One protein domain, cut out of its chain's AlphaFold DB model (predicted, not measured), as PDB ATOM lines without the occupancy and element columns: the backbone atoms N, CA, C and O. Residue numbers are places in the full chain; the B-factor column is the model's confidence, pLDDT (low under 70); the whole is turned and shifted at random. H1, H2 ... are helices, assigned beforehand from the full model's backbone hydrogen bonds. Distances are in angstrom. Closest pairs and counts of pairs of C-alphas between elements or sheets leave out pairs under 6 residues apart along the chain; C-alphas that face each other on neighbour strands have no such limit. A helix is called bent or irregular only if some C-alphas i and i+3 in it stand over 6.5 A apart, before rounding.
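What this domain is: This is residues 14 to 77 of the 415 residues of the protein "Uncharacterized protein LOC105142691 isoform X2" of Rhizophora mucronata (UniProt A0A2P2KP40). Start from H2, the longest helix: it packs with H1 at one end of the domain, while at the other end H3 and H4 fold back on each other as a helical hairpin, so that the four short helices follow one another along the longest axis. H2 and H3 meet at a corner by their link, and residues 53 to 65 make a wide loop from H3 to H4. The printed part has 64 residues, with four named helices in the order H1, H2, H3, H4 and no named strand; the class is all helix. The whole is compact, with a radius of gyration of the C-alphas of 11.2 A and spans of 30 by 23 by 21 A.

How they stand to each other: Look first at H2, residues 30 to 40. It touches H1, residues 14 to 20, where the closest C-alphas, those of Leu 16 and Val 37, are 5.7 A apart. The two run the same way at a steep tilt of 44 degrees. Now move to H3, residues 47 to 52: H2 and H3 touch only at the corner by their link, with Asp 39 and Ile 47 closest, their C-alphas 6.4 A apart, and the lines about perpendicular at 87 degrees. Beyond it find H4, residues 66 to 75, which touches H3 and forms a helical hairpin with it. Their closest C-alphas, those of Ala 51 and Gln 68, are 4.7 A apart, and they run opposite ways at a shallow tilt of 17 degrees. H1 is apart from H3 and from H4, and H2 is apart from H4. In the backbones of H1, H3 and H4 every O i to N i+4 pair is within hydrogen-bond range; in H2, 5 of 7 are.

Where its parts are: Find C-alpha 30 at (176.156, 100.025, 127.745); from there H2 runs 15.6 A to C-alpha 40 at (170.843, 113.628, 133.323). H2 is irregular, but only just: C-alphas 31 and 34 are 7.0 A apart, and its line is a rough one. H1 begins at C-alpha 14, at (177.384, 110.086, 121.448), and measures 10.0 A from first to last C-alpha. H3 measures 8.1 A, from C-alpha 47 to C-alpha 52. H4 measures 14.2 A and ends at C-alpha 75, at (164.945, 111.272, 145.077).

The domain as a whole: Look for the two C-alphas farthest apart at Lys 14 and Lys 66, 31.7 A from each other. The printed part has no cut. The link from H3 to H4, 13 residues, is long, while those from H1 to H2 and from H2 to H3 are short. The mean pLDDT of the printed part of this model is 85.2, and no printed residue is under 70.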
ATOM      1  N   LYS A  14     177.346 108.658 121.805       80.94
ATOM      2  CA  LYS A  14     177.384 110.086 121.448       80.94
ATOM      3  C   LYS A  14     176.346 110.911 122.212       80.94
ATOM      4  O   LYS A  14     176.673 112.018 122.631       80.94
ATOM      5  N   MET A  15     175.141 110.377 122.418       80.75
ATOM      6  CA  MET A  15     174.083 111.059 123.171       80.75
ATOM      7  C   MET A  15     174.431 111.151 124.656       80.75
ATOM      8  O   MET A  15     174.327 112.228 125.237       80.75
ATOM      9  N   LEU A  16     174.955 110.073 125.254       82.44
ATOM     10  CA  LEU A  16     175.414 110.118 126.643       82.44
ATOM     11  C   LEU A  16     176.555 111.128 126.837       82.44
ATOM     12  O   LEU A  16     176.534 111.869 127.813       82.44
ATOM     13  N   TYR A  17     177.514 111.230 125.908       82.75
ATOM     14  CA  TYR A  17     178.585 112.235 125.988       82.75
ATOM     15  C   TYR A  17     178.069 113.675 125.906       82.75
ATOM     16  O   TYR A  17     178.553 114.534 126.639       82.75
ATOM     17  N   GLN A  18     177.073 113.940 125.057       83.62
ATOM     18  CA  GLN A  18     176.488 115.277 124.916       83.62
ATOM     19  C   GLN A  18     175.745 115.736 126.174       83.62
ATOM     20  O   GLN A  18     175.854 116.902 126.538       83.62
ATOM     21  N   VAL A  19     175.021 114.827 126.833       83.19
ATOM     22  CA  VAL A  19     174.214 115.151 128.021       83.19
ATOM     23  C   VAL A  19     175.051 115.116 129.308       83.19
ATOM     24  O   VAL A  19     174.846 115.939 130.190       83.19
ATOM     25  N   SER A  20     176.025 114.203 129.420       81.38
ATOM     26  CA  SER A  20     176.820 114.020 130.649       81.38
ATOM     27  C   SER A  20     178.155 114.768 130.686       81.38
ATOM     28  O   SER A  20     178.639 115.122 131.757       81.38
ATOM     29  N   GLY A  21     178.816 114.953 129.538       82.62
ATOM     30  CA  GLY A  21     180.203 115.425 129.484       82.62
ATOM     31  C   GLY A  21     181.224 114.500 130.172       82.62
ATOM     32  O   GLY A  21     182.347 114.935 130.448       82.62
ATOM     33  N   PHE A  22     180.862 113.245 130.470       88.25
ATOM     34  CA  PHE A  22     181.750 112.300 131.146       88.25
ATOM     35  C   PHE A  22     182.940 111.904 130.268       88.25
ATOM     36  O   PHE A  22     182.807 111.585 129.085       88.25
ATOM     37  N   ARG A  23     184.132 111.889 130.869       84.75
ATOM     38  CA  ARG A  23     185.374 111.491 130.184       84.75
ATOM     39  C   ARG A  23     185.613 109.982 130.186       84.75
ATOM     40  O   ARG A  23     186.437 109.502 129.416       84.75
ATOM     41  N   ASP A  24     184.925 109.248 131.052       87.81
ATOM     42  CA  ASP A  24     185.100 107.819 131.309       87.81
ATOM     43  C   ASP A  24     183.896 106.970 130.870       87.81
ATOM     44  O   ASP A  24     183.675 105.885 131.403       87.81
ATOM     45  N   ILE A  25     183.154 107.422 129.851       83.62
ATOM     46  CA  ILE A  25     181.973 106.720 129.305       83.62
ATOM     47  C   ILE A  25     182.285 105.280 128.898       83.62
ATOM     48  O   ILE A  25     181.444 104.401 129.057       83.62
ATOM     49  N   ASP A  26     183.507 105.017 128.435       84.19
ATOM     50  CA  ASP A  26     183.939 103.686 127.993       84.19
ATOM     51  C   ASP A  26     183.998 102.656 129.133       84.19
ATOM     52  O   ASP A  26     184.055 101.457 128.873       84.19
ATOM     53  N   LYS A  27     183.970 103.108 130.395       85.94
ATOM     54  CA  LYS A  27     183.901 102.250 131.587       85.94
ATOM     55  C   LYS A  27     182.468 102.007 132.066       85.94
ATOM     56  O   LYS A  27     182.251 101.163 132.927       85.94
ATOM     57  N   ILE A  28     181.494 102.746 131.536       85.62
ATOM     58  CA  ILE A  28     180.084 102.634 131.908       85.62
ATOM     59  C   ILE A  28     179.442 101.526 131.076       85.62
ATOM     60  O   ILE A  28     179.506 101.552 129.847       85.62
ATOM     61  N   ASN A  29     178.777 100.576 131.735       85.12
ATOM     62  CA  ASN A  29     178.065  99.495 131.057       85.12
ATOM     63  C   ASN A  29     177.021 100.054 130.066       85.12
ATOM     64  O   ASN A  29     176.184 100.875 130.445       85.12
ATOM     65  N   ALA A  30     177.048  99.576 128.816       83.12
ATOM     66  CA  ALA A  30     176.156 100.025 127.745       83.12
ATOM     67  C   ALA A  30     174.663  99.886 128.091       83.12
ATOM     68  O   ALA A  30     173.853 100.715 127.683       83.12
ATOM     69  N   ASN A  31     174.306  98.900 128.919       84.69
ATOM     70  CA  ASN A  31     172.931  98.683 129.367       84.69
ATOM     71  C   ASN A  31     172.420  99.794 130.303       84.69
ATOM     72  O   ASN A  31     171.212  99.959 130.446       84.69
ATOM     73  N   ALA A  32     173.316 100.560 130.937       85.00
ATOM     74  CA  ALA A  32     172.956 101.662 131.828       85.00
ATOM     75  C   ALA A  32     172.805 103.004 131.090       85.00
ATOM     76  O   ALA A  32     172.205 103.928 131.634       85.00
ATOM     77  N   TRP A  33     173.311 103.130 129.855       86.00
ATOM     78  CA  TRP A  33     173.277 104.395 129.110       86.00
ATOM     79  C   TRP A  33     171.863 104.976 128.950       86.00
ATOM     80  O   TRP A  33     171.717 106.173 129.195       86.00
ATOM     81  N   PRO A  34     170.815 104.186 128.627       86.50
ATOM     82  CA  PRO A  34     169.444 104.695 128.549       86.50
ATOM     83  C   PRO A  34     168.952 105.349 129.846       86.50
ATOM     84  O   PRO A  34     168.334 106.412 129.810       86.50
ATOM     85  N   ALA A  35     169.265 104.745 130.996       85.00
ATOM     86  CA  ALA A  35     168.876 105.253 132.311       85.00
ATOM     87  C   ALA A  35     169.664 106.515 132.696       85.00
ATOM     88  O   ALA A  35     169.076 107.484 133.163       85.00
ATOM     89  N   LEU A  36     170.975 106.539 132.431       85.88
ATOM     90  CA  LEU A  36     171.826 107.704 132.711       85.88
ATOM     91  C   LEU A  36     171.456 108.908 131.839       85.88
ATOM     92  O   LEU A  36     171.451 110.036 132.322       85.88
ATOM     93  N   VAL A  37     171.131 108.683 130.561       86.56
ATOM     94  CA  VAL A  37     170.658 109.755 129.673       86.56
ATOM     95  C   VAL A  37     169.323 110.308 130.163       86.56
ATOM     96  O   VAL A  37     169.169 111.525 130.199       86.56
ATOM     97  N   ALA A  38     168.375 109.452 130.559       86.12
ATOM     98  CA  ALA A  38     167.083 109.895 131.084       86.12
ATOM     99  C   ALA A  38     167.230 110.724 132.373       86.12
ATOM    100  O   ALA A  38     166.608 111.779 132.502       86.12
ATOM    101  N   ASP A  39     168.092 110.282 133.288       86.50
ATOM    102  CA  ASP A  39     168.349 110.965 134.555       86.50
ATOM    103  C   ASP A  39     169.017 112.333 134.352       86.50
ATOM    104  O   ASP A  39     168.500 113.356 134.795       86.50
ATOM    105  N   LEU A  40     170.108 112.384 133.580       84.94
ATOM    106  CA  LEU A  40     170.843 113.628 133.323       84.94
ATOM    107  C   LEU A  40     170.058 114.618 132.452       84.94
ATOM    108  O   LEU A  40     170.254 115.827 132.564       84.94
ATOM    109  N   SER A  41     169.135 114.131 131.617       85.69
ATOM    110  CA  SER A  41     168.213 114.997 130.865       85.69
ATOM    111  C   SER A  41     167.227 115.735 131.778       85.69
ATOM    112  O   SER A  41     166.665 116.747 131.366       85.69
ATOM    113  N   SER A  42     167.044 115.265 133.016       81.44
ATOM    114  CA  SER A  42     166.260 115.951 134.051       81.44
ATOM    115  C   SER A  42     167.056 117.068 134.755       81.44
ATOM    116  O   SER A  42     166.532 117.739 135.645       81.44
ATOM    117  N   GLY A  43     168.309 117.308 134.341       82.62
ATOM    118  CA  GLY A  43     169.152 118.413 134.799       82.62
ATOM    119  C   GLY A  43     169.487 118.326 136.287       82.62
ATOM    120  O   GLY A  43     169.942 117.291 136.776       82.62
ATOM    121  N   ASP A  44     169.239 119.417 137.013       80.38
ATOM    122  CA  ASP A  44     169.506 119.523 138.455       80.38
ATOM    123  C   ASP A  44     168.559 118.663 139.311       80.38
ATOM    124  O   ASP A  44     168.823 118.457 140.492       80.38
ATOM    125  N   GLN A  45     167.468 118.148 138.729       81.12
ATOM    126  CA  GLN A  45     166.524 117.246 139.401       81.12
ATOM    127  C   GLN A  45     166.865 115.761 139.194       81.12
ATOM    128  O   GLN A  45     166.190 114.898 139.750       81.12
ATOM    129  N   GLY A  46     167.895 115.450 138.397       85.56
ATOM    130  CA  GLY A  46     168.381 114.082 138.211       85.56
ATOM    131  C   GLY A  46     169.055 113.529 139.470       85.56
ATOM    132  O   GLY A  46     169.745 114.251 140.198       85.56
ATOM    133  N   ILE A  47     168.904 112.228 139.707       88.75
ATOM    134  CA  ILE A  47     169.501 111.491 140.825       88.75
ATOM    135  C   ILE A  47     171.022 111.658 140.830       88.75
ATOM    136  O   ILE A  47     171.619 111.856 141.888       88.75
ATOM    137  N   ILE A  48     171.663 111.613 139.662       86.44
ATOM    138  CA  ILE A  48     173.118 111.728 139.535       86.44
ATOM    139  C   ILE A  48     173.586 113.123 139.948       86.44
ATOM    140  O   ILE A  48     174.548 113.244 140.708       86.44
ATOM    141  N   SER A  49     172.887 114.162 139.495       85.94
ATOM    142  CA  SER A  49     173.183 115.554 139.844       85.94
ATOM    143  C   SER A  49     172.994 115.807 141.342       85.94
ATOM    144  O   SER A  49     173.835 116.453 141.962       85.94
ATOM    145  N   LEU A  50     171.942 115.249 141.950       87.75
ATOM    146  CA  LEU A  50     171.634 115.434 143.371       87.75
ATOM    147  C   LEU A  50     172.554 114.620 144.294       87.75
ATOM    148  O   LEU A  50     173.011 115.131 145.315       87.75
ATOM    149  N   ALA A  51     172.856 113.367 143.945       88.44
ATOM    150  CA  ALA A  51     173.676 112.485 144.773       88.44
ATOM    151  C   ALA A  51     175.182 112.727 144.589       88.44
ATOM    152  O   ALA A  51     175.940 112.677 145.557       88.44
ATOM    153  N   PHE A  52     175.648 112.987 143.366       85.94
ATOM    154  CA  PHE A  52     177.079 113.102 143.063       85.94
ATOM    155  C   PHE A  52     177.531 114.525 142.725       85.94
ATOM    156  O   PHE A  52     178.738 114.776 142.695       85.94
ATOM    157  N   GLY A  53     176.602 115.463 142.524       83.81
ATOM    158  CA  GLY A  53     176.912 116.814 142.064       83.81
ATOM    159  C   GLY A  53     177.366 116.849 140.601       83.81
ATOM    160  O   GLY A  53     177.359 115.847 139.882       83.81
ATOM    161  N   CYS A  54     177.828 118.016 140.152       77.94
ATOM    162  CA  CYS A  54     178.354 118.204 138.799       77.94
ATOM    163  C   CYS A  54     179.745 117.568 138.650       77.94
ATOM    164  O   CYS A  54     180.774 118.217 138.859       77.94
ATOM    165  N   THR A  55     179.791 116.293 138.270       81.69
ATOM    166  CA  THR A  55     181.042 115.564 138.025       81.69
ATOM    167  C   THR A  55     181.333 115.443 136.531       81.69
ATOM    168  O   THR A  55     180.436 115.343 135.704       81.69
ATOM    169  N   ARG A  56     182.618 115.465 136.156       81.06
ATOM    170  CA  ARG A  56     183.076 115.185 134.775       81.06
ATOM    171  C   ARG A  56     183.609 113.753 134.603       81.06
ATOM    172  O   ARG A  56     184.105 113.396 133.533       81.06
ATOM    173  N   LEU A  57     183.557 112.965 135.675       86.12
ATOM    174  CA  LEU A  57     184.008 111.579 135.779       86.12
ATOM    175  C   LEU A  57     182.944 110.814 136.564       86.12
ATOM    176  O   LEU A  57     182.721 111.143 137.729       86.12
ATOM    177  N   PHE A  58     182.315 109.820 135.940       84.75
ATOM    178  CA  PHE A  58     181.227 109.059 136.557       84.75
ATOM    179  C   PHE A  58     181.742 107.997 137.537       84.75
ATOM    180  O   PHE A  58     181.147 107.789 138.585       84.75
ATOM    181  N   GLN A  59     182.885 107.369 137.236       87.50
ATOM    182  CA  GLN A  59     183.561 106.370 138.075       87.50
ATOM    183  C   GLN A  59     182.624 105.247 138.587       87.50
ATOM    184  O   GLN A  59     182.429 105.133 139.796       87.50
ATOM    185  N   PRO A  60     182.076 104.385 137.706       84.19
ATOM    186  CA  PRO A  60     181.022 103.425 138.069       84.19
ATOM    187  C   PRO A  60     181.416 102.414 139.160       84.19
ATOM    188  O   PRO A  60     180.560 101.977 139.919       84.19
ATOM    189  N   ASP A  61     182.703 102.077 139.275       86.25
ATOM    190  CA  ASP A  61     183.211 101.120 140.273       86.25
ATOM    191  C   ASP A  61     183.549 101.766 141.630       86.25
ATOM    192  O   ASP A  61     184.025 101.100 142.554       86.25
ATOM    193  N   LYS A  62     183.379 103.086 141.765       88.19
ATOM    194  CA  LYS A  62     183.709 103.799 142.997       88.19
ATOM    195  C   LYS A  62     182.628 103.541 144.055       88.19
ATOM    196  O   LYS A  62     181.447 103.723 143.762       88.19
ATOM    197  N   PRO A  63     182.997 103.197 145.304       88.62
ATOM    198  CA  PRO A  63     182.013 103.035 146.364       88.62
ATOM    199  C   PRO A  63     181.314 104.365 146.659       88.62
ATOM    200  O   PRO A  63     181.951 105.420 146.741       88.62
ATOM    201  N   VAL A  64     180.000 104.296 146.851       89.19
ATOM    202  CA  VAL A  64     179.164 105.439 147.225       89.19
ATOM    203  C   VAL A  64     179.134 105.601 148.745       89.19
ATOM    204  O   VAL A  64     179.187 104.624 149.493       89.19
ATOM    205  N   THR A  65     179.051 106.840 149.230       91.19
ATOM    206  CA  THR A  65     178.868 107.096 150.669       91.19
ATOM    207  C   THR A  65     177.408 106.889 151.083       91.19
ATOM    208  O   THR A  65     176.500 107.001 150.260       91.19
ATOM    209  N   LYS A  66     177.155 106.647 152.380       92.06
ATOM    210  CA  LYS A  66     175.786 106.513 152.918       92.06
ATOM    211  C   LYS A  66     174.907 107.729 152.600       92.06
ATOM    212  O   LYS A  66     173.733 107.556 152.309       92.06
ATOM    213  N   ALA A  67     175.483 108.934 152.606       88.69
ATOM    214  CA  ALA A  67     174.768 110.160 152.260       88.69
ATOM    215  C   ALA A  67     174.353 110.186 150.780       88.69
ATOM    216  O   ALA A  67     173.209 110.495 150.471       88.69
ATOM    217  N   GLN A  68     175.250 109.796 149.869       89.69
ATOM    218  CA  GLN A  68     174.951 109.741 148.432       89.69
ATOM    219  C   GLN A  68     173.894 108.680 148.115       89.69
ATOM    220  O   GLN A  68     172.982 108.935 147.334       89.69
ATOM    221  N   ALA A  69     173.977 107.515 148.764       88.88
ATOM    222  CA  ALA A  69     172.962 106.473 148.651       88.88
ATOM    223  C   ALA A  69     171.604 106.929 149.213       88.88
ATOM    224  O   ALA A  69     170.581 106.688 148.584       88.88
ATOM    225  N   ALA A  70     171.586 107.628 150.355       87.62
ATOM    226  CA  ALA A  70     170.360 108.165 150.942       87.62
ATOM    227  C   ALA A  70     169.694 109.201 150.028       87.62
ATOM    228  O   ALA A  70     168.491 109.118 149.807       87.62
ATOM    229  N   VAL A  71     170.470 110.123 149.443       87.44
ATOM    230  CA  VAL A  71     169.948 111.089 148.464       87.44
ATOM    231  C   VAL A  71     169.373 110.360 147.254       87.44
ATOM    232  O   VAL A  71     168.243 110.637 146.879       87.44
ATOM    233  N   ALA A  72     170.093 109.382 146.696       87.88
ATOM    234  CA  ALA A  72     169.616 108.637 145.534       87.88
ATOM    235  C   ALA A  72     168.336 107.826 145.801       87.88
ATOM    236  O   ALA A  72     167.466 107.740 144.937       87.88
ATOM    237  N   LEU A  73     168.203 107.250 146.999       87.69
ATOM    238  CA  LEU A  73     167.000 106.525 147.415       87.69
ATOM    239  C   LEU A  73     165.827 107.469 147.721       87.69
ATOM    240  O   LEU A  73     164.690 107.118 147.427       87.69
ATOM    241  N   ALA A  74     166.096 108.660 148.263       85.38
ATOM    242  CA  ALA A  74     165.080 109.660 148.598       85.38
ATOM    243  C   ALA A  74     164.585 110.473 147.392       85.38
ATOM    244  O   ALA A  74     163.517 111.075 147.469       85.38
ATOM    245  N   THR A  75     165.332 110.522 146.288       83.69
ATOM    246  CA  THR A  75     164.945 111.272 145.077       83.69
ATOM    247  C   THR A  75     164.546 110.374 143.907       83.69
ATOM    248  O   THR A  75     163.929 110.851 142.959       83.69
ATOM    249  N   GLY A  76     164.885 109.082 143.959       79.75
ATOM    250  CA  GLY A  76     164.557 108.117 142.914       79.75
ATOM    251  C   GLY A  76     163.142 107.539 142.998       79.75
ATOM    252  O   GLY A  76     162.348 107.875 143.869       79.75
ATOM    253  N   GLU A  77     162.843 106.593 142.103       79.81
ATOM    254  CA  GLU A  77     161.533 105.915 142.000       79.81
ATOM    255  C   GLU A  77     161.121 105.176 143.290       79.81
ATOM    256  O   GLU A  77     159.938 104.985 143.547       79.81
TER     257      GLU A  77